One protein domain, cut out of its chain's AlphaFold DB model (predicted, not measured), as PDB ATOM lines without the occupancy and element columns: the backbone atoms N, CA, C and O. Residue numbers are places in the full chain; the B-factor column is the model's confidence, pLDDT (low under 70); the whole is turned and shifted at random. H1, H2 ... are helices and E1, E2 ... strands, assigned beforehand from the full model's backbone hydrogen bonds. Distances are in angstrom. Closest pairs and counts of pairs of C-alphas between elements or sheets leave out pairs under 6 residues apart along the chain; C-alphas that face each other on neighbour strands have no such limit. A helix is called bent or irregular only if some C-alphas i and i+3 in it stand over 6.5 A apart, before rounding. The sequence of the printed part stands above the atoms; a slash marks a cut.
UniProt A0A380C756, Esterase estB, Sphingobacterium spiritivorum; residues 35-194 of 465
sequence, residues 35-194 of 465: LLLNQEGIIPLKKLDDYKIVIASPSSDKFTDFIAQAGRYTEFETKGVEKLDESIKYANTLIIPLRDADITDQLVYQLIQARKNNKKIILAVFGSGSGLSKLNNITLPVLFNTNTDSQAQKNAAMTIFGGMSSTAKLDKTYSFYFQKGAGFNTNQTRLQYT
ATOM      1  N   LEU A  35      -0.251 -19.516  16.111       97.56
ATOM      2  CA  LEU A  35      -0.843 -20.849  16.097       97.56
ATOM      3  C   LEU A  35      -0.913 -21.390  14.668       97.56
ATOM      4  O   LEU A  35      -1.572 -20.818  13.811       97.56
ATOM      5  N   LEU A  36      -0.280 -22.521  14.408       96.25
ATOM      6  CA  LEU A  36      -0.200 -23.174  13.107       96.25
ATOM      7  C   LEU A  36      -0.851 -24.557  13.196       96.25
ATOM      8  O   LEU A  36      -0.887 -25.166  14.265       96.25
ATOM      9  N   LEU A  37      -1.348 -25.057  12.062       94.12
ATOM     10  CA  LEU A  37      -1.860 -26.429  11.924       94.12
ATOM     11  C   LEU A  37      -2.947 -26.819  12.955       94.12
ATOM     12  O   LEU A  37      -2.951 -27.923  13.493       94.12
ATOM     13  N   ASN A  38      -3.884 -25.904  13.238       95.19
ATOM     14  CA  ASN A  38      -4.994 -26.115  14.178       95.19
ATOM     15  C   ASN A  38      -6.348 -26.286  13.463       95.19
ATOM     16  O   ASN A  38      -7.363 -25.760  13.914       95.19
ATOM     17  N   GLN A  39      -6.375 -26.999  12.333       92.88
ATOM     18  CA  GLN A  39      -7.586 -27.226  11.531       92.88
ATOM     19  C   GLN A  39      -8.697 -27.916  12.340       92.88
ATOM     20  O   GLN A  39      -9.867 -27.586  12.188       92.88
ATOM     21  N   GLU A  40      -8.321 -28.837  13.233       91.06
ATOM     22  CA  GLU A  40      -9.246 -29.569  14.107       91.06
ATOM     23  C   GLU A  40      -9.741 -28.735  15.307       91.06
ATOM     24  O   GLU A  40     -10.579 -29.195  16.079       91.06
ATOM     25  N   GLY A  41      -9.225 -27.515  15.502       93.06
ATOM     26  CA  GLY A  41      -9.652 -26.637  16.593       93.06
ATOM     27  C   GLY A  41      -9.317 -27.163  17.995       93.06
ATOM     28  O   GLY A  41     -10.034 -26.845  18.944       93.06
ATOM     29  N   ILE A  42      -8.249 -27.961  18.132       94.12
ATOM     30  CA  ILE A  42      -7.802 -28.532  19.415       94.12
ATOM     31  C   ILE A  42      -7.397 -27.424  20.393       94.12
ATOM     32  O   ILE A  42      -7.714 -27.510  21.577       94.12
ATOM     33  N   ILE A  43      -6.699 -26.390  19.911       96.88
ATOM     34  CA  ILE A  43      -6.320 -25.224  20.715       96.88
ATOM     35  C   ILE A  43      -7.383 -24.121  20.560       96.88
ATOM     36  O   ILE A  43      -7.702 -23.753  19.423       96.88
ATOM     37  N   PRO A  44      -7.898 -23.541  21.665       96.25
ATOM     38  CA  PRO A  44      -7.587 -23.878  23.057       96.25
ATOM     39  C   PRO A  44      -8.270 -25.170  23.529       96.25
ATOM     40  O   PRO A  44      -9.402 -25.458  23.134       96.25
ATOM     41  N   LEU A  45      -7.613 -25.898  24.438       95.25
ATOM     42  CA  LEU A  45      -8.146 -27.120  25.041       95.25
ATOM     43  C   LEU A  45      -9.418 -26.825  25.855       95.25
ATOM     44  O   LEU A  45      -9.422 -26.023  26.793       95.25
ATOM     45  N   LYS A  46     -10.505 -27.527  25.522       91.25
ATOM     46  CA  LYS A  46     -11.813 -27.482  26.206       91.25
ATOM     47  C   LYS A  46     -12.114 -28.833  26.849       91.25
ATOM     48  O   LYS A  46     -11.651 -29.834  26.315       91.25
ATOM     49  N   LYS A  47     -12.929 -28.851  27.917       90.25
ATOM     50  CA  LYS A  47     -13.252 -30.054  28.718       90.25
ATOM     51  C   LYS A  47     -11.985 -30.744  29.224       90.25
ATOM     52  O   LYS A  47     -11.551 -31.762  28.699       90.25
ATOM     53  N   LEU A  48     -11.318 -30.108  30.189       92.19
ATOM     54  CA  LEU A  48      -9.981 -30.545  30.614       92.19
ATOM     55  C   LEU A  48      -9.964 -31.951  31.231       92.19
ATOM     56  O   LEU A  48      -8.932 -32.608  31.231       92.19
ATOM     57  N   ASP A  49     -11.120 -32.423  31.682       91.06
ATOM     58  CA  ASP A  49     -11.360 -33.768  32.185       91.06
ATOM     59  C   ASP A  49     -11.254 -34.873  31.123       91.06
ATOM     60  O   ASP A  49     -10.990 -36.022  31.480       91.06
ATOM     61  N   ASP A  50     -11.371 -34.535  29.835       92.81
ATOM     62  CA  ASP A  50     -11.170 -35.482  28.732       92.81
ATOM     63  C   ASP A  50      -9.682 -35.803  28.499       92.81
ATOM     64  O   ASP A  50      -9.359 -36.748  27.771       92.81
ATOM     65  N   TYR A  51      -8.754 -35.039  29.090       93.62
ATOM     66  CA  TYR A  51      -7.326 -35.175  28.822       93.62
ATOM     67  C   TYR A  51      -6.547 -35.760  30.000       93.62
ATOM     68  O   TYR A  51      -6.572 -35.262  31.120       93.62
ATOM     69  N   LYS A  52      -5.751 -36.785  29.697       95.06
ATOM     70  CA  LYS A  52      -4.636 -37.241  30.530       95.06
ATOM     71  C   LYS A  52      -3.363 -36.688  29.908       95.06
ATOM     72  O   LYS A  52      -2.883 -37.234  28.909       95.06
ATOM     73  N   ILE A  53      -2.904 -35.561  30.444       96.06
ATOM     74  CA  ILE A  53      -1.855 -34.734  29.845       96.06
ATOM     75  C   ILE A  53      -0.489 -35.139  30.389       96.06
ATOM     76  O   ILE A  53      -0.280 -35.207  31.601       96.06
ATOM     77  N   VAL A  54       0.455 -35.334  29.473       96.25
ATOM     78  CA  VAL A  54       1.887 -35.343  29.771       96.25
ATOM     79  C   VAL A  54       2.524 -34.138  29.089       96.25
ATOM     80  O   VAL A  54       2.363 -33.945  27.882       96.25
ATOM     81  N   ILE A  55       3.261 -33.340  29.861       96.25
ATOM     82  CA  ILE A  55       4.169 -32.332  29.321       96.25
ATOM     83  C   ILE A  55       5.544 -32.982  29.173       96.25
ATOM     84  O   ILE A  55       6.220 -33.249  30.167       96.25
ATOM     85  N   ALA A  56       5.936 -33.269  27.933       93.25
ATOM     86  CA  ALA A  56       7.215 -33.901  27.628       93.25
ATOM     87  C   ALA A  56       8.180 -32.867  27.051       93.25
ATOM     88  O   ALA A  56       7.844 -32.212  26.074       93.25
ATOM     89  N   SER A  57       9.372 -32.710  27.625       88.62
ATOM     90  CA  SER A  57      10.344 -31.731  27.127       88.62
ATOM     91  C   SER A  57      11.750 -32.323  26.981       88.62
ATOM     92  O   SER A  57      12.152 -33.096  27.849       88.62
ATOM     93  N   PRO A  58      12.523 -31.958  25.935       83.00
ATOM     94  CA  PRO A  58      13.928 -32.362  25.816       83.00
ATOM     95  C   PRO A  58      14.833 -31.739  26.893       83.00
ATOM     96  O   PRO A  58      15.954 -32.190  27.114       83.00
ATOM     97  N   SER A  59      14.390 -30.657  27.537       82.75
ATOM     98  CA  SER A  59      15.127 -29.952  28.593       82.75
ATOM     99  C   SER A  59      14.123 -29.259  29.517       82.75
ATOM    100  O   SER A  59      13.866 -28.063  29.382       82.75
ATOM    101  N   SER A  60      13.493 -30.010  30.425       80.12
ATOM    102  CA  SER A  60      12.431 -29.484  31.301       80.12
ATOM    103  C   SER A  60      12.871 -28.286  32.152       80.12
ATOM    104  O   SER A  60      12.062 -27.413  32.452       80.12
ATOM    105  N   ASP A  61      14.155 -28.222  32.501       85.56
ATOM    106  CA  ASP A  61      14.814 -27.107  33.189       85.56
ATOM    107  C   ASP A  61      14.731 -25.784  32.409       85.56
ATOM    108  O   ASP A  61      14.627 -24.716  33.009       85.56
ATOM    109  N   LYS A  62      14.692 -25.843  31.073       90.00
ATOM    110  CA  LYS A  62      14.565 -24.664  30.201       90.00
ATOM    111  C   LYS A  62      13.121 -24.196  30.018       90.00
ATOM    112  O   LYS A  62      12.917 -23.104  29.489       90.00
ATOM    113  N   PHE A  63      12.140 -25.000  30.438       95.19
ATOM    114  CA  PHE A  63      10.708 -24.747  30.241       95.19
ATOM    115  C   PHE A  63       9.912 -24.672  31.551       95.19
ATOM    116  O   PHE A  63       8.710 -24.945  31.585       95.19
ATOM    117  N   THR A  64      10.573 -24.301  32.647       95.50
ATOM    118  CA  THR A  64       9.961 -24.198  33.981       95.50
ATOM    119  C   THR A  64       8.810 -23.196  34.019       95.50
ATOM    120  O   THR A  64       7.780 -23.493  34.619       95.50
ATOM    121  N   ASP A  65       8.923 -22.060  33.326       96.12
ATOM    122  CA  ASP A  65       7.854 -21.060  33.230       96.12
ATOM    123  C   ASP A  65       6.638 -21.572  32.447       96.12
ATOM    124  O   ASP A  65       5.498 -21.353  32.864       96.12
ATOM    125  N   PHE A  66       6.861 -22.301  31.346       97.44
ATOM    126  CA  PHE A  66       5.782 -22.964  30.609       97.44
ATOM    127  C   PHE A  66       5.050 -23.971  31.504       97.44
ATOM    128  O   PHE A  66       3.821 -23.956  31.592       97.44
ATOM    129  N   ILE A  67       5.807 -24.834  32.192       96.69
ATOM    130  CA  ILE A  67       5.278 -25.883  33.073       96.69
ATOM    131  C   ILE A  67       4.507 -25.261  34.244       96.69
ATOM    132  O   ILE A  67       3.368 -25.647  34.507       96.69
ATOM    133  N   ALA A  68       5.074 -24.258  34.917       95.44
ATOM    134  CA  ALA A  68       4.415 -23.557  36.015       95.44
ATOM    135  C   ALA A  68       3.107 -22.892  35.556       95.44
ATOM    136  O   ALA A  68       2.079 -23.006  36.229       95.44
ATOM    137  N   GLN A  69       3.114 -22.255  34.380       96.19
ATOM    138  CA  GLN A  69       1.930 -21.606  33.826       96.19
ATOM    139  C   GLN A  69       0.858 -22.607  33.383       96.19
ATOM    140  O   GLN A  69      -0.327 -22.357  33.614       96.19
ATOM    141  N   ALA A  70       1.242 -23.743  32.795       96.56
ATOM    142  CA  ALA A  70       0.328 -24.847  32.503       96.56
ATOM    143  C   ALA A  70      -0.331 -25.371  33.790       96.56
ATOM    144  O   ALA A  70      -1.534 -25.642  33.812       96.56
ATOM    145  N   GLY A  71       0.434 -25.419  34.888       94.75
ATOM    146  CA  GLY A  71      -0.029 -25.862  36.205       94.75
ATOM    147  C   GLY A  71      -1.137 -24.995  36.799       94.75
ATOM    148  O   GLY A  71      -1.835 -25.449  37.705       94.75
ATOM    149  N   ARG A  72      -1.348 -23.773  36.291       93.06
ATOM    150  CA  ARG A  72      -2.483 -22.910  36.671       93.06
ATOM    151  C   ARG A  72      -3.819 -23.377  36.074       93.06
ATOM    152  O   ARG A  72      -4.860 -22.942  36.550       93.06
ATOM    153  N   TYR A  73      -3.808 -24.232  35.047       93.94
ATOM    154  CA  TYR A  73      -5.017 -24.632  34.312       93.94
ATOM    155  C   TYR A  73      -5.439 -26.081  34.538       93.94
ATOM    156  O   TYR A  73      -6.631 -26.370  34.488       93.94
ATOM    157  N   THR A  74      -4.490 -26.998  34.724       93.19
ATOM    158  CA  THR A  74      -4.782 -28.432  34.839       93.19
ATOM    159  C   THR A  74      -3.654 -29.185  35.533       93.19
ATOM    160  O   THR A  74      -2.531 -28.692  35.640       93.19
ATOM    161  N   GLU A  75      -3.959 -30.398  35.979       92.12
ATOM    162  CA  GLU A  75      -2.970 -31.386  36.402       92.12
ATOM    163  C   GLU A  75      -2.367 -32.091  35.178       92.12
ATOM    164  O   GLU A  75      -3.035 -32.271  34.155       92.12
ATOM    165  N   PHE A  76      -1.094 -32.470  35.282       94.50
ATOM    166  CA  PHE A  76      -0.352 -33.215  34.268       94.50
ATOM    167  C   PHE A  76       0.855 -33.907  34.902       94.50
ATOM    168  O   PHE A  76       1.317 -33.526  35.979       94.50
ATOM    169  N   GLU A  77       1.406 -34.884  34.190       94.25
ATOM    170  CA  GLU A  77       2.733 -35.427  34.482       94.25
ATOM    171  C   GLU A  77       3.802 -34.722  33.640       94.25
ATOM    172  O   GLU A  77       3.541 -34.308  32.508       94.25
ATOM    173  N   THR A  78       5.023 -34.620  34.161       93.12
ATOM    174  CA  THR A  78       6.193 -34.170  33.396       93.12
ATOM    175  C   THR A  78       7.100 -35.351  33.071       93.12
ATOM    176  O   THR A  78       7.339 -36.214  33.918       93.12
ATOM    177  N   LYS A  79       7.602 -35.412  31.834       90.25
ATOM    178  CA  LYS A  79       8.539 -36.451  31.370       90.25
ATOM    179  C   LYS A  79       9.596 -35.849  30.439       90.25
ATOM    180  O   LYS A  79       9.410 -34.762  29.894       90.25
ATOM    181  N   GLY A  80      10.688 -36.578  30.235       86.75
ATOM    182  CA  GLY A  80      11.610 -36.317  29.132       86.75
ATOM    183  C   GLY A  80      11.050 -36.846  27.808       86.75
ATOM    184  O   GLY A  80      10.264 -37.799  27.793       86.75
ATOM    185  N   VAL A  81      11.429 -36.222  26.694       82.19
ATOM    186  CA  VAL A  81      10.995 -36.633  25.340       82.19
ATOM    187  C   VAL A  81      11.605 -37.977  24.923       82.19
ATOM    188  O   VAL A  81      11.031 -38.707  24.121       82.19
ATOM    189  N   GLU A  82      12.719 -38.375  25.528       78.19
ATOM    190  CA  GLU A  82      13.310 -39.699  25.351       78.19
ATOM    191  C   GLU A  82      12.423 -40.840  25.883       78.19
ATOM    192  O   GLU A  82      12.630 -41.989  25.508       78.19
ATOM    193  N   LYS A  83      11.404 -40.530  26.700       73.50
ATOM    194  CA  LYS A  83      10.492 -41.501  27.332       73.50
ATOM    195  C   LYS A  83       9.083 -41.497  26.731       73.50
ATOM    196  O   LYS A  83       8.109 -41.772  27.428       73.50
ATOM    197  N   LEU A  84       8.930 -41.180  25.444       75.19
ATOM    198  CA  LEU A  84       7.635 -41.239  24.738       75.19
ATOM    199  C   LEU A  84       7.213 -42.682  24.366       75.19
ATOM    200  O   LEU A  84       6.684 -42.931  23.285       75.19
ATOM    201  N   ASP A  85       7.462 -43.631  25.265       75.75
ATOM    202  CA  ASP A  85       7.279 -45.073  25.104       75.75
ATOM    203  C   ASP A  85       6.146 -45.605  26.013       75.75
ATOM    204  O   ASP A  85       5.070 -45.005  26.109       75.75
ATOM    205  N   GLU A  86       6.353 -46.738  26.693       78.81
ATOM    206  CA  GLU A  86       5.415 -47.278  27.678       78.81
ATOM    207  C   GLU A  86       5.111 -46.294  28.820       78.81
ATOM    208  O   GLU A  86       4.000 -46.304  29.361       78.81
ATOM    209  N   SER A  87       6.025 -45.373  29.144       80.12
ATOM    210  CA  SER A  87       5.826 -44.433  30.253       80.12
ATOM    211  C   SER A  87       4.659 -43.451  30.035       80.12
ATOM    212  O   SER A  87       4.110 -42.919  31.000       80.12
ATOM    213  N   ILE A  88       4.225 -43.258  28.783       85.50
ATOM    214  CA  ILE A  88       3.079 -42.413  28.401       85.50
ATOM    215  C   ILE A  88       1.859 -43.227  27.938       85.50
ATOM    216  O   ILE A  88       0.912 -42.677  27.360       85.50
ATOM    217  N   LYS A  89       1.847 -44.545  28.181       86.69
ATOM    218  CA  LYS A  89       0.797 -45.469  27.714       86.69
ATOM    219  C   LYS A  89      -0.611 -44.996  28.074       86.69
ATOM    220  O   LYS A  89      -1.496 -45.041  27.220       86.69
ATOM    221  N   TYR A  90      -0.801 -44.481  29.288       89.81
ATOM    222  CA  TYR A  90      -2.104 -44.032  29.791       89.81
ATOM    223  C   TYR A  90      -2.428 -42.561  29.509       89.81
ATOM    224  O   TYR A  90      -3.581 -42.162  29.677       89.81
ATOM    225  N   ALA A  91      -1.455 -41.763  29.067       94.06
ATOM    226  CA  ALA A  91      -1.707 -40.399  28.616       94.06
ATOM    227  C   ALA A  91      -2.477 -40.433  27.295       94.06
ATOM    228  O   ALA A  91      -2.228 -41.299  26.467       94.06
ATOM    229  N   ASN A  92      -3.395 -39.507  27.053       95.06
ATOM    230  CA  ASN A  92      -4.033 -39.375  25.736       95.06
ATOM    231  C   ASN A  92      -3.615 -38.090  25.015       95.06
ATOM    232  O   ASN A  92      -3.915 -37.932  23.834       95.06
ATOM    233  N   THR A  93      -2.912 -37.196  25.715       96.12
ATOM    234  CA  THR A  93      -2.507 -35.890  25.206       96.12
ATOM    235  C   THR A  93      -1.071 -35.595  25.604       96.12
ATOM    236  O   THR A  93      -0.707 -35.717  26.774       96.12
ATOM    237  N   LEU A  94      -0.269 -35.194  24.626       95.94
ATOM    238  CA  LEU A  94       1.115 -34.778  24.782       95.94
ATOM    239  C   LEU A  94       1.229 -33.296  24.443       95.94
ATOM    240  O   LEU A  94       0.794 -32.862  23.376       95.94
ATOM    241  N   ILE A  95       1.840 -32.531  25.339       97.56
ATOM    242  CA  ILE A  95       2.226 -31.143  25.087       97.56
ATOM    243  C   ILE A  95       3.746 -31.084  25.161       97.56
ATOM    244  O   ILE A  95       4.328 -31.469  26.173       97.56
ATOM    245  N   ILE A  96       4.390 -30.625  24.093       96.69
ATOM    246  CA  ILE A  96       5.847 -30.677  23.976       96.69
ATOM    247  C   ILE A  96       6.385 -29.261  23.781       96.69
ATOM    248  O   ILE A  96       6.341 -28.750  22.660       96.69
ATOM    249  N   PRO A  97       6.852 -28.594  24.852       97.50
ATOM    250  CA  PRO A  97       7.638 -27.377  24.734       97.50
ATOM    251  C   PRO A  97       9.089 -27.720  24.368       97.50
ATOM    252  O   PRO A  97       9.739 -28.528  25.043       97.50
ATOM    253  N   LEU A  98       9.584 -27.120  23.286       96.31
ATOM    254  CA  LEU A  98      10.924 -27.368  22.750       96.31
ATOM    255  C   LEU A  98      11.484 -26.171  21.978       96.31
ATOM    256  O   LEU A  98      10.736 -25.297  21.530       96.31
ATOM    257  N   ARG A  99      12.806 -26.140  21.779       95.44
ATOM    258  CA  ARG A  99      13.416 -25.205  20.830       95.44
ATOM    259  C   ARG A  99      13.295 -25.748  19.412       95.44
ATOM    260  O   ARG A  99      13.248 -26.955  19.198       95.44
ATOM    261  N   ASP A 100      13.286 -24.857  18.430       93.44
ATOM    262  CA  ASP A 100      13.303 -25.232  17.013       93.44
ATOM    263  C   ASP A 100      14.506 -26.128  16.653       93.44
ATOM    264  O   ASP A 100      14.357 -27.069  15.876       93.44
ATOM    265  N   ALA A 101      15.664 -25.894  17.276       92.12
ATOM    266  CA  ALA A 101      16.859 -26.727  17.135       92.12
ATOM    267  C   ALA A 101      16.691 -28.165  17.671       92.12
ATOM    268  O   ALA A 101      17.376 -29.070  17.195       92.12
ATOM    269  N   ASP A 102      15.766 -28.396  18.611       93.12
ATOM    270  CA  ASP A 102      15.502 -29.723  19.186       93.12
ATOM    271  C   ASP A 102      14.616 -30.588  18.262       93.12
ATOM    272  O   ASP A 102      14.396 -31.772  18.525       93.12
ATOM    273  N   ILE A 103      14.102 -30.022  17.161       93.75
ATOM    274  CA  ILE A 103      13.323 -30.756  16.159       93.75
ATOM    275  C   ILE A 103      14.284 -31.607  15.318       93.75
ATOM    276  O   ILE A 103      14.884 -31.148  14.342       93.75
ATOM    277  N   THR A 104      14.443 -32.872  15.700       92.44
ATOM    278  CA  THR A 104      15.229 -33.881  14.972       92.44
ATOM    279  C   THR A 104      14.322 -34.840  14.200       92.44
ATOM    280  O   THR A 104      13.137 -34.969  14.508       92.44
ATOM    281  N   ASP A 105      14.870 -35.560  13.216       91.31
ATOM    282  CA  ASP A 105      14.102 -36.567  12.465       91.31
ATOM    283  C   ASP A 105      13.623 -37.707  13.378       91.31
ATOM    284  O   ASP A 105      12.517 -38.224  13.218       91.31
ATOM    285  N   GLN A 106      14.423 -38.043  14.396       89.81
ATOM    286  CA  GLN A 106      14.047 -39.004  15.431       89.81
ATOM    287  C   GLN A 106      12.824 -38.530  16.223       89.81
ATOM    288  O   GLN A 106      11.891 -39.310  16.418       89.81
ATOM    289  N   LEU A 107      12.793 -37.258  16.641       90.88
ATOM    290  CA  LEU A 107      11.627 -36.695  17.317       90.88
ATOM    291  C   LEU A 107      10.408 -36.723  16.392       90.88
ATOM    292  O   LEU A 107       9.357 -37.218  16.782       90.88
ATOM    293  N   VAL A 108      10.546 -36.263  15.147       92.31
ATOM    294  CA  VAL A 108       9.460 -36.290  14.153       92.31
ATOM    295  C   VAL A 108       8.881 -37.701  13.995       92.31
ATOM    296  O   VAL A 108       7.658 -37.868  14.026       92.31
ATOM    297  N   TYR A 109       9.731 -38.727  13.915       89.81
ATOM    298  CA  TYR A 109       9.291 -40.121  13.877       89.81
ATOM    299  C   TYR A 109       8.508 -40.520  15.137       89.81
ATOM    300  O   TYR A 109       7.424 -41.096  15.023       89.81
ATOM    301  N   GLN A 110       8.995 -40.170  16.334       89.06
ATOM    302  CA  GLN A 110       8.283 -40.428  17.592       89.06
ATOM    303  C   GLN A 110       6.900 -39.763  17.621       89.06
ATOM    304  O   GLN A 110       5.925 -40.398  18.028       89.06
ATOM    305  N   LEU A 111       6.776 -38.523  17.136       90.81
ATOM    306  CA  LEU A 111       5.492 -37.816  17.060       90.81
ATOM    307  C   LEU A 111       4.513 -38.519  16.113       90.81
ATOM    308  O   LEU A 111       3.337 -38.683  16.446       90.81
ATOM    309  N   ILE A 112       4.990 -38.972  14.951       90.00
ATOM    310  CA  ILE A 112       4.174 -39.726  13.990       90.00
ATOM    311  C   ILE A 112       3.677 -41.034  14.620       90.00
ATOM    312  O   ILE A 112       2.499 -41.368  14.488       90.00
ATOM    313  N   GLN A 113       4.540 -41.758  15.337       88.69
ATOM    314  CA  GLN A 113       4.156 -42.996  16.024       88.69
ATOM    315  C   GLN A 113       3.153 -42.743  17.156       88.69
ATOM    316  O   GLN A 113       2.130 -43.422  17.239       88.69
ATOM    317  N   ALA A 114       3.378 -41.725  17.987       89.31
ATOM    318  CA  ALA A 114       2.440 -41.345  19.038       89.31
ATOM    319  C   ALA A 114       1.062 -40.967  18.460       89.31
ATOM    320  O   ALA A 114       0.034 -41.379  19.000       89.31
ATOM    321  N   ARG A 115       1.021 -40.272  17.315       88.88
ATOM    322  CA  ARG A 115      -0.237 -39.961  16.620       88.88
ATOM    323  C   ARG A 115      -0.943 -41.216  16.105       88.88
ATOM    324  O   ARG A 115      -2.154 -41.326  16.273       88.88
ATOM    325  N   LYS A 116      -0.211 -42.175  15.518       89.88
ATOM    326  CA  LYS A 116      -0.770 -43.478  15.096       89.88
ATOM    327  C   LYS A 116      -1.386 -44.248  16.269       89.88
ATOM    328  O   LYS A 116      -2.368 -44.955  16.084       89.88
ATOM    329  N   ASN A 117      -0.873 -44.033  17.478       88.44
ATOM    330  CA  ASN A 117      -1.429 -44.556  18.728       88.44
ATOM    331  C   ASN A 117      -2.549 -43.676  19.323       88.44
ATOM    332  O   ASN A 117      -2.805 -43.728  20.528       88.44
ATOM    333  N   ASN A 118      -3.213 -42.859  18.497       89.19
ATOM    334  CA  ASN A 118      -4.333 -41.985  18.859       89.19
ATOM    335  C   ASN A 118      -4.027 -40.966  19.975       89.19
ATOM    336  O   ASN A 118      -4.939 -40.510  20.669       89.19
ATOM    337  N   LYS A 119      -2.755 -40.586  20.171       91.94
ATOM    338  CA  LYS A 119      -2.404 -39.491  21.086       91.94
ATOM    339  C   LYS A 119      -2.680 -38.149  20.405       91.94
ATOM    340  O   LYS A 119      -2.278 -37.930  19.262       91.94
ATOM    341  N   LYS A 120      -3.307 -37.219  21.128       94.44
ATOM    342  CA  LYS A 120      -3.371 -35.801  20.741       94.44
ATOM    343  C   LYS A 120      -2.019 -35.163  21.042       94.44
ATOM    344  O   LYS A 120      -1.507 -35.337  22.143       94.44
ATOM    345  N   ILE A 121      -1.427 -34.446  20.093       94.88
ATOM    346  CA  ILE A 121      -0.085 -33.870  20.250       94.88
ATOM    347  C   ILE A 121      -0.138 -32.382  19.942       94.88
ATOM    348  O   ILE A 121      -0.687 -31.988  18.916       94.88
ATOM    349  N   ILE A 122       0.450 -31.575  20.818       97.56
ATOM    350  CA  ILE A 122       0.614 -30.131  20.660       97.56
ATOM    351  C   ILE A 122       2.094 -29.801  20.823       97.56
ATOM    352  O   ILE A 122       2.698 -30.172  21.829       97.56
ATOM    353  N   LEU A 123       2.668 -29.069  19.868       97.31
ATOM    354  CA  LEU A 123       4.024 -28.535  19.994       97.31
ATOM    355  C   LEU A 123       3.978 -27.059  20.390       97.31
ATOM    356  O   LEU A 123       3.244 -26.281  19.786       97.31
ATOM    357  N   ALA A 124       4.794 -26.667  21.366       97.69
ATOM    358  CA  ALA A 124       5.122 -25.271  21.643       97.69
ATOM    359  C   ALA A 124       6.589 -25.050  21.250       97.69
ATOM    360  O   ALA A 124       7.498 -25.483  21.956       97.69
ATOM    361  N   VAL A 125       6.807 -24.446  20.081       97.12
ATOM    362  CA  VAL A 125       8.123 -24.317  19.446       97.12
ATOM    363  C   VAL A 125       8.651 -22.903  19.641       97.12
ATOM    364  O   VAL A 125       7.994 -21.936  19.255       97.12
ATOM    365  N   PHE A 126       9.861 -22.795  20.184       97.25
ATOM    366  CA  PHE A 126      10.513 -21.518  20.464       97.25
ATOM    367  C   PHE A 126      11.827 -21.375  19.685       97.25
ATOM    368  O   PHE A 126      12.620 -22.313  19.638       97.25
ATOM    369  N   GLY A 127      12.090 -20.201  19.111       95.88
ATOM    370  CA  GLY A 127      13.372 -19.873  18.477       95.88
ATOM    371  C   GLY A 127      13.245 -19.368  17.042       95.88
ATOM    372  O   GLY A 127      12.190 -18.935  16.598       95.88
ATOM    373  N   SER A 128      14.339 -19.414  16.285       94.62
ATOM    374  CA  SER A 128      14.443 -18.731  14.986       94.62
ATOM    375  C   SER A 128      13.455 -19.220  13.917       94.62
ATOM    376  O   SER A 128      13.191 -18.482  12.967       94.62
ATOM    377  N   GLY A 129      12.925 -20.439  14.078       93.88
ATOM    378  CA  GLY A 129      12.050 -21.165  13.155       93.88
ATOM    379  C   GLY A 129      12.803 -22.079  12.182       93.88
ATOM    380  O   GLY A 129      12.203 -22.621  11.256       93.88
ATOM    381  N   SER A 130      14.106 -22.284  12.398       92.69
ATOM    382  CA  SER A 130      14.981 -23.120  11.563       92.69
ATOM    383  C   SER A 130      14.515 -24.581  11.459       92.69
ATOM    384  O   SER A 130      14.666 -25.207  10.413       92.69
ATOM    385  N   GLY A 131      13.892 -25.106  12.517       92.44
ATOM    386  CA  GLY A 131      13.368 -26.473  12.571       92.44
ATOM    387  C   GLY A 131      11.955 -26.661  12.010       92.44
ATOM    388  O   GLY A 131      11.512 -27.802  11.887       92.44
ATOM    389  N   LEU A 132      11.232 -25.590  11.646       94.31
ATOM    390  CA  LEU A 132       9.834 -25.703  11.199       94.31
ATOM    391  C   LEU A 132       9.695 -26.527   9.915       94.31
ATOM    392  O   LEU A 132       8.749 -27.295   9.783       94.31
ATOM    393  N   SER A 133      10.652 -26.442   8.990       93.75
ATOM    394  CA  SER A 133      10.627 -27.208   7.736       93.75
ATOM    395  C   SER A 133      10.605 -28.729   7.946       93.75
ATOM    396  O   SER A 133      10.036 -29.450   7.127       93.75
ATOM    397  N   LYS A 134      11.138 -29.234   9.065       93.69
ATOM    398  CA  LYS A 134      11.092 -30.664   9.411       93.69
ATOM    399  C   LYS A 134       9.691 -31.144   9.803       93.69
ATOM    400  O   LYS A 134       9.413 -32.338   9.759       93.69
ATOM    401  N   LEU A 135       8.786 -30.224  10.142       93.62
ATOM    402  CA  LEU A 135       7.397 -30.525  10.499       93.62
ATOM    403  C   LEU A 135       6.454 -30.562   9.283       93.62
ATOM    404  O   LEU A 135       5.264 -30.803   9.458       93.62
ATOM    405  N   ASN A 136       6.960 -30.369   8.058       90.06
ATOM    406  CA  ASN A 136       6.157 -30.329   6.825       90.06
ATOM    407  C   ASN A 136       5.261 -31.564   6.614       90.06
ATOM    408  O   ASN A 136       4.208 -31.456   5.996       90.06
ATOM    409  N   ASN A 137       5.676 -32.724   7.126       85.31
ATOM    410  CA  ASN A 137       4.970 -33.994   6.944       85.31
ATOM    411  C   ASN A 137       4.093 -34.381   8.148       85.31
ATOM    412  O   ASN A 137       3.676 -35.535   8.250       85.31
ATOM    413  N   ILE A 138       3.827 -33.455   9.079       84.31
ATOM    414  CA  ILE A 138       2.996 -33.723  10.258       84.31
ATOM    415  C   ILE A 138       1.852 -32.715  10.355       84.31
ATOM    416  O   ILE A 138       2.032 -31.517  10.186       84.31
ATOM    417  N   THR A 139       0.656 -33.201  10.684       86.44
ATOM    418  CA  THR A 139      -0.581 -32.409  10.766       86.44
ATOM    419  C   THR A 139      -1.015 -32.163  12.211       86.44
ATOM    420  O   THR A 139      -2.140 -32.474  12.599       86.44
ATOM    421  N   LEU A 140      -0.104 -31.702  13.068       91.69
ATOM    422  CA  LEU A 140      -0.373 -31.456  14.493       91.69
ATOM    423  C   LEU A 140      -0.299 -29.961  14.832       91.69
ATOM    424  O   LEU A 140       0.503 -29.266  14.212       91.69
ATOM    425  N   PRO A 141      -1.094 -29.457  15.794       96.00
ATOM    426  CA  PRO A 141      -1.020 -28.061  16.205       96.00
ATOM    427  C   PRO A 141       0.384 -27.667  16.668       96.00
ATOM    428  O   PRO A 141       0.975 -28.315  17.539       96.00
ATOM    429  N   VAL A 142       0.893 -26.570  16.109       96.94
ATOM    430  CA  VAL A 142       2.185 -25.976  16.465       96.94
ATOM    431  C   VAL A 142       1.948 -24.546  16.908       96.94
ATOM    432  O   VAL A 142       1.490 -23.717  16.129       96.94
ATOM    433  N   LEU A 143       2.276 -24.236  18.153       97.56
ATOM    434  CA  LEU A 143       2.321 -22.872  18.640       97.56
ATOM    435  C   LEU A 143       3.763 -22.377  18.563       97.56
ATOM    436  O   LEU A 143       4.612 -22.825  19.328       97.56
ATOM    437  N   PHE A 144       4.040 -21.496  17.608       97.69
ATOM    438  CA  PHE A 144       5.383 -21.012  17.316       97.69
ATOM    439  C   PHE A 144       5.606 -19.610  17.884       97.69
ATOM    440  O   PHE A 144       4.766 -18.729  17.704       97.69
ATOM    441  N   ASN A 145       6.745 -19.386  18.534       96.38
ATOM    442  CA  ASN A 145       7.176 -18.068  18.984       96.38
ATOM    443  C   ASN A 145       8.674 -17.882  18.694       96.38
ATOM    444  O   ASN A 145       9.478 -18.782  18.938       96.38
ATOM    445  N   THR A 146       9.061 -16.721  18.168       95.44
ATOM    446  CA  THR A 146      10.469 -16.436  17.855       95.44
ATOM    447  C   THR A 146      11.317 -16.176  19.095       95.44
ATOM    448  O   THR A 146      12.530 -16.385  19.071       95.44
ATOM    449  N   ASN A 147      10.681 -15.757  20.187       93.94
ATOM    450  CA  ASN A 147      11.314 -15.496  21.466       93.94
ATOM    451  C   ASN A 147      11.301 -16.757  22.351       93.94
ATOM    452  O   ASN A 147      10.381 -17.571  22.296       93.94
ATOM    453  N   THR A 148      12.334 -16.922  23.174       93.56
ATOM    454  CA  THR A 148      12.519 -18.059  24.090       93.56
ATOM    455  C   THR A 148      12.379 -17.675  25.565       93.56
ATOM    456  O   THR A 148      12.632 -18.512  26.433       93.56
ATOM    457  N   ASP A 149      12.056 -16.415  25.861       93.81
ATOM    458  CA  ASP A 149      11.982 -15.892  27.224       93.81
ATOM    459  C   ASP A 149      10.793 -16.429  28.046       93.81
ATOM    460  O   ASP A 149       9.899 -17.132  27.562       93.81
ATOM    461  N   SER A 150      10.795 -16.072  29.331       93.56
ATOM    462  CA  SER A 150       9.761 -16.433  30.306       93.56
ATOM    463  C   SER A 150       8.348 -16.045  29.849       93.56
ATOM    464  O   SER A 150       7.392 -16.799  30.046       93.56
ATOM    465  N   GLN A 151       8.197 -14.879  29.215       92.06
ATOM    466  CA  GLN A 151       6.892 -14.369  28.807       92.06
ATOM    467  C   GLN A 151       6.355 -15.137  27.600       92.06
ATOM    468  O   GLN A 151       5.175 -15.490  27.582       92.06
ATOM    469  N   ALA A 152       7.206 -15.451  26.620       94.38
ATOM    470  CA  ALA A 152       6.852 -16.284  25.478       94.38
ATOM    471  C   ALA A 152       6.373 -17.670  25.934       94.38
ATOM    472  O   ALA A 152       5.328 -18.145  25.486       94.38
ATOM    473  N   GLN A 153       7.078 -18.283  26.889       95.81
ATOM    474  CA  GLN A 153       6.692 -19.568  27.474       95.81
ATOM    475  C   GLN A 153       5.334 -19.512  28.187       95.81
ATOM    476  O   GLN A 153       4.468 -20.359  27.943       95.81
ATOM    477  N   LYS A 154       5.111 -18.493  29.025       95.31
ATOM    478  CA  LYS A 154       3.826 -18.286  29.712       95.31
ATOM    479  C   LYS A 154       2.695 -18.065  28.713       95.31
ATOM    480  O   LYS A 154       1.670 -18.741  28.793       95.31
ATOM    481  N   ASN A 155       2.891 -17.184  27.733       94.62
ATOM    482  CA  ASN A 155       1.905 -16.904  26.687       94.62
ATOM    483  C   ASN A 155       1.549 -18.167  25.898       94.62
ATOM    484  O   ASN A 155       0.371 -18.403  25.621       94.62
ATOM    485  N   ALA A 156       2.535 -19.012  25.586       96.62
ATOM    486  CA  ALA A 156       2.300 -20.266  24.887       96.62
ATOM    487  C   ALA A 156       1.408 -21.220  25.697       96.62
ATOM    488  O   ALA A 156       0.383 -21.689  25.194       96.62
ATOM    489  N   ALA A 157       1.732 -21.438  26.975       97.31
ATOM    490  CA  ALA A 157       0.911 -22.250  27.872       97.31
ATOM    491  C   ALA A 157      -0.509 -21.674  28.011       97.31
ATOM    492  O   ALA A 157      -1.495 -22.392  27.837       97.31
ATOM    493  N   MET A 158      -0.640 -20.363  28.243       96.25
ATOM    494  CA  MET A 158      -1.947 -19.705  28.322       96.25
ATOM    495  C   MET A 158      -2.746 -19.839  27.025       96.25
ATOM    496  O   MET A 158      -3.955 -20.028  27.083       96.25
ATOM    497  N   THR A 159      -2.108 -19.794  25.858       96.88
ATOM    498  CA  THR A 159      -2.795 -19.973  24.570       96.88
ATOM    499  C   THR A 159      -3.354 -21.386  24.425       96.88
ATOM    500  O   THR A 159      -4.519 -21.553  24.069       96.88
ATOM    501  N   ILE A 160      -2.546 -22.401  24.753       97.75
ATOM    502  CA  ILE A 160      -2.943 -23.816  24.690       97.75
ATOM    503  C   ILE A 160      -4.165 -24.077  25.573       97.75
ATOM    504  O   ILE A 160      -5.106 -24.740  25.139       97.75
ATOM    505  N   PHE A 161      -4.187 -23.514  26.780       96.75
ATOM    506  CA  PHE A 161      -5.293 -23.683  27.726       96.75
ATOM    507  C   PHE A 161      -6.398 -22.621  27.604       96.75
ATOM    508  O   PHE A 161      -7.378 -22.670  28.343       96.75
ATOM    509  N   GLY A 162      -6.290 -21.673  26.669       94.50
ATOM    510  CA  GLY A 162      -7.319 -20.664  26.405       94.50
ATOM    511  C   GLY A 162      -7.341 -19.464  27.350       94.50
ATOM    512  O   GLY A 162      -8.290 -18.686  27.302       94.50
ATOM    513  N   GLY A 163      -6.321 -19.275  28.182       93.19
ATOM    514  CA  GLY A 163      -6.107 -18.031  28.922       93.19
ATOM    515  C   GLY A 163      -5.674 -16.854  28.047       93.19
ATOM    516  O   GLY A 163      -5.783 -15.716  28.477       93.19
ATOM    517  N   MET A 164      -5.219 -17.098  26.814       92.06
ATOM    518  CA  MET A 164      -4.836 -16.044  25.871       92.06
ATOM    519  C   MET A 164      -5.296 -16.397  24.452       92.06
ATOM    520  O   MET A 164      -5.179 -17.546  24.025       92.06
ATOM    521  N   SER A 165      -5.816 -15.425  23.704       92.25
ATOM    522  CA  SER A 165      -6.091 -15.592  22.269       92.25
ATOM    523  C   SER A 165      -4.791 -15.587  21.462       92.25
ATOM    524  O   SER A 165      -3.883 -14.813  21.764       92.25
ATOM    525  N   SER A 166      -4.712 -16.384  20.397       93.75
ATOM    526  CA  SER A 166      -3.698 -16.237  19.347       93.75
ATOM    527  C   SER A 166      -4.336 -15.554  18.144       93.75
ATOM    528  O   SER A 166      -5.401 -15.964  17.691       93.75
ATOM    529  N   THR A 167      -3.709 -14.485  17.660       93.81
ATOM    530  CA  THR A 167      -4.116 -13.756  16.445       93.81
ATOM    531  C   THR A 167      -2.923 -13.399  15.558       93.81
ATOM    532  O   THR A 167      -3.105 -12.831  14.480       93.81
ATOM    533  N   ALA A 168      -1.702 -13.691  16.016       95.12
ATOM    534  CA  ALA A 168      -0.476 -13.426  15.282       95.12
ATOM    535  C   ALA A 168      -0.386 -14.312  14.035       95.12
ATOM    536  O   ALA A 168      -0.920 -15.423  13.996       95.12
ATOM    537  N   LYS A 169       0.307 -13.802  13.018       96.50
ATOM    538  CA  LYS A 169       0.597 -14.496  11.763       96.50
ATOM    539  C   LYS A 169       2.105 -14.553  11.553       96.50
ATOM    540  O   LYS A 169       2.814 -13.681  12.050       96.50
ATOM    541  N   LEU A 170       2.574 -15.532  10.785       97.19
ATOM    542  CA  LEU A 170       3.974 -15.594  10.366       97.19
ATOM    543  C   LEU A 170       4.345 -14.341   9.566       97.19
ATOM    544  O   LEU A 170       3.650 -13.958   8.623       97.19
ATOM    545  N   ASP A 171       5.457 -13.715   9.927       94.88
ATOM    546  CA  ASP A 171       6.002 -12.522   9.276       94.88
ATOM    547  C   ASP A 171       6.834 -12.852   8.023       94.88
ATOM    548  O   ASP A 171       6.965 -12.020   7.118       94.88
ATOM    549  N   LYS A 172       7.330 -14.090   7.933       95.38
ATOM    550  CA  LYS A 172       8.068 -14.650   6.797       95.38
ATOM    551  C   LYS A 172       7.691 -16.108   6.523       95.38
ATOM    552  O   LYS A 172       7.026 -16.766   7.317       95.38
ATOM    553  N   THR A 173       8.136 -16.604   5.375       96.81
ATOM    554  CA  THR A 173       7.978 -18.007   4.980       96.81
ATOM    555  C   THR A 173       9.137 -18.837   5.529       96.81
ATOM    556  O   THR A 173      10.297 -18.485   5.333       96.81
ATOM    557  N   TYR A 174       8.812 -19.946   6.191       94.94
ATOM    558  CA  TYR A 174       9.760 -20.915   6.751       94.94
ATOM    559  C   TYR A 174       9.825 -22.213   5.942       94.94
ATOM    560  O   TYR A 174      10.850 -22.891   5.921       94.94
ATOM    561  N   SER A 175       8.727 -22.571   5.277       93.31
ATOM    562  CA  SER A 175       8.649 -23.716   4.375       93.31
ATOM    563  C   SER A 175       7.436 -23.587   3.452       93.31
ATOM    564  O   SER A 175       6.645 -22.651   3.583       93.31
ATOM    565  N   PHE A 176       7.244 -24.563   2.560       86.94
ATOM    566  CA  PHE A 176       6.040 -24.660   1.731       86.94
ATOM    567  C   PHE A 176       4.735 -24.665   2.549       86.94
ATOM    568  O   PHE A 176       3.754 -24.063   2.119       86.94
ATOM    569  N   TYR A 177       4.733 -25.286   3.736       87.88
ATOM    570  CA  TYR A 177       3.564 -25.386   4.624       87.88
ATOM    571  C   TYR A 177       3.472 -24.252   5.654       87.88
ATOM    572  O   TYR A 177       2.389 -23.954   6.156       87.88
ATOM    573  N   PHE A 178       4.593 -23.594   5.958       94.56
ATOM    574  CA  PHE A 178       4.677 -22.500   6.925       94.56
ATOM    575  C   PHE A 178       4.969 -21.184   6.202       94.56
ATOM    576  O   PHE A 178       6.088 -20.667   6.232       94.56
ATOM    577  N   GLN A 179       3.957 -20.668   5.507       95.81
ATOM    578  CA  GLN A 179       4.066 -19.467   4.679       95.81
ATOM    579  C   GLN A 179       3.796 -18.184   5.466       95.81
ATOM    580  O   GLN A 179       3.016 -18.170   6.422       95.81
ATOM    581  N   LYS A 180       4.396 -17.078   5.013       97.44
ATOM    582  CA  LYS A 180       4.073 -15.734   5.501       97.44
ATOM    583  C   LYS A 180       2.556 -15.502   5.482       97.44
ATOM    584  O   LYS A 180       1.885 -15.816   4.505       97.44
ATOM    585  N   GLY A 181       2.023 -14.929   6.558       97.06
ATOM    586  CA  GLY A 181       0.592 -14.680   6.739       97.06
ATOM    587  C   GLY A 181      -0.191 -15.854   7.337       97.06
ATOM    588  O   GLY A 181      -1.336 -15.655   7.748       97.06
ATOM    589  N   ALA A 182       0.401 -17.048   7.457       96.50
ATOM    590  CA  ALA A 182      -0.254 -18.185   8.098       96.50
ATOM    591  C   ALA A 182      -0.393 -17.985   9.615       96.50
ATOM    592  O   ALA A 182       0.476 -17.417  10.274       96.50
ATOM    593  N   GLY A 183      -1.500 -18.473  10.170       96.62
ATOM    594  CA  GLY A 183      -1.801 -18.443  11.599       96.62
ATOM    595  C   GLY A 183      -3.298 -18.635  11.831       96.62
ATOM    596  O   GLY A 183      -4.112 -18.063  11.109       96.62
ATOM    597  N   PHE A 184      -3.688 -19.432  12.812       96.69
ATOM    598  CA  PHE A 184      -5.073 -19.615  13.231       96.69
ATOM    599  C   PHE A 184      -5.428 -18.590  14.300       96.69
ATOM    600  O   PHE A 184      -4.598 -18.247  15.138       96.69
ATOM    601  N   ASN A 185      -6.675 -18.127  14.279       95.31
ATOM    602  CA  ASN A 185      -7.184 -17.243  15.317       95.31
ATOM    603  C   ASN A 185      -7.909 -18.061  16.388       95.31
ATOM    604  O   ASN A 185      -8.665 -18.979  16.066       95.31
ATOM    605  N   THR A 186      -7.726 -17.697  17.653       94.31
ATOM    606  CA  THR A 186      -8.490 -18.248  18.776       94.31
ATOM    607  C   THR A 186      -9.071 -17.135  19.633       94.31
ATOM    608  O   THR A 186      -8.630 -15.991  19.571       94.31
ATOM    609  N   ASN A 187     -10.056 -17.479  20.461       91.12
ATOM    610  CA  ASN A 187     -10.597 -16.583  21.478       91.12
ATOM    611  C   ASN A 187     -10.100 -17.007  22.860       91.12
ATOM    612  O   ASN A 187      -9.911 -18.200  23.121       91.12
ATOM    613  N   GLN A 188      -9.954 -16.038  23.760       90.81
ATOM    614  CA  GLN A 188      -9.780 -16.324  25.177       90.81
ATOM    615  C   GLN A 188     -11.047 -17.007  25.717       90.81
ATOM    616  O   GLN A 188     -12.167 -16.564  25.473       90.81
ATOM    617  N   THR A 189     -10.864 -18.107  26.439       91.00
ATOM    618  CA  THR A 189     -11.939 -18.922  27.035       91.00
ATOM    619  C   THR A 189     -11.731 -19.177  28.531       91.00
ATOM    620  O   THR A 189     -12.628 -19.698  29.194       91.00
ATOM    621  N   ARG A 190     -10.569 -18.804  29.080       91.88
ATOM    622  CA  ARG A 190     -10.204 -18.920  30.499       91.88
ATOM    623  C   ARG A 190      -9.499 -17.659  30.982       91.88
ATOM    624  O   ARG A 190      -9.198 -16.767  30.195       91.88
ATOM    625  N   LEU A 191      -9.239 -17.587  32.286       92.19
ATOM    626  CA  LEU A 191      -8.496 -16.468  32.854       92.19
ATOM    627  C   LEU A 191      -7.079 -16.403  32.287       92.19
ATOM    628  O   LEU A 191      -6.384 -17.415  32.262       92.19
ATOM    629  N   GLN A 192      -6.667 -15.210  31.878       92.19
ATOM    630  CA  GLN A 192      -5.276 -14.881  31.601       92.19
ATOM    631  C   GLN A 192      -4.562 -14.601  32.925       92.19
ATOM    632  O   GLN A 192      -5.137 -13.952  33.796       92.19
ATOM    633  N   TYR A 193      -3.308 -15.020  33.064       91.50
ATOM    634  CA  TYR A 193      -2.460 -14.660  34.202       91.50
ATOM    635  C   TYR A 193      -1.385 -13.685  33.729       91.50
ATOM    636  O   TYR A 193      -0.594 -14.002  32.843       91.50
ATOM    637  N   THR A 194      -1.390 -12.476  34.280       84.88
ATOM    638  CA  THR A 194      -0.494 -11.385  33.883       84.88
ATOM    639  C   THR A 194      -0.033 -10.625  35.126       84.88
ATOM    640  O   THR A 194      -0.596 -10.764  36.208       84.88
TER     641      THR A 194
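AT A GLANCE: This is residues 35 to 194 of the 465 residues of the protein "Esterase estB" of Sphingobacterium spiritivorum (UniProt A0A380C756). A twisted sheet of five parallel strands runs through the middle, with H1 and H4 covering one face; H2 and the short H3 lie to the other side, where H2 only grazes the sheet. A long tail without a named element, residues 162 to 194, loops out past the E5 edge and comes back toward H4. The printed part has 160 residues with five named strands and four named helices, in the order E1 H1 E2 E3 H2 E4 H3 E5 H4, and the sheet's order is E2 E1 E3 E4 E5. The class is mixed, helices and strands, with under half of the residues in named elements. The whole is compact, with a radius of gyration of the C-alphas of 14.3 A, and rounded, spanning 38 by 36 by 30 A.

HOW THE PARTS SIT: After residues 35 to 52, E1, residues 53 to 57, leads by a tight link to H1, residues 60 to 70, which is irregular: C-alphas 62 and 65 are 8.2 A apart. E2, residues 77 to 80, an edge strand, is parallel to E1 at 28 degrees, with N 55 and O 77 2.8 A apart. E3, residues 93 to 99, is parallel to E1 at 20 degrees, with N 54 and O 93 3.0 A apart. H1 lies over E1 and E3 at a height over the sheet of 8.7 A and runs along the strands, at 24 degrees to E1 on the local plane. H2, residues 105 to 116, only grazes the sheet, with its residues 111 to 115. E4, residues 120 to 126, is parallel to E3 at 16 degrees, with N 94 and O 120 2.8 A apart. H3, residues 132 to 135, only just touches H2, with 3 pairs of C-alphas within 8 A, made by residues 105 to 108 of H2; the closest are those of Val 108 and Leu 135, 7.1 A. E5, residues 142 to 145, the other edge strand, is parallel to E4 at 15 degrees, with N 125 and O 143 2.8 A apart. E1 H1 E2, E3 H2 E4 and E4 H3 E5 are strand-helix-strand units, parallel neighbour strands with a helix between, each with a right-handed crossover. H4, residues 150 to 161, lies over E4 at a height of 9.1 A, on the same face as H1, making two layers, helices on one face of a sheet. H1 and H4 touch, closest at the C-alphas of Phe 66 and Gln 153, 4.7 A, with a steep tilt of 49 degrees, the same way. Every O i to N i+4 pair is within hydrogen-bond range in H2 and H4, and 5 of 7 in H1; H3 is too short for one.

IN THESE COORDINATES: E1 begins at C-alpha 53, (-1.855, -34.734, 29.845). From first to last C-alpha E3 measures 19.7 A, E4 19.9 A, H2 16.6 A and H4 16.9 A. H4 ends at C-alpha 161, (-5.293, -23.683, 27.726).

THE WHOLE: The C-alphas farthest apart, of Glu 86 and Asp 171, are 39.3 A apart. The link from E2 to E3, 12 residues, is long. The printed part has no cut, and no printed residue is under 70 in pLDDT.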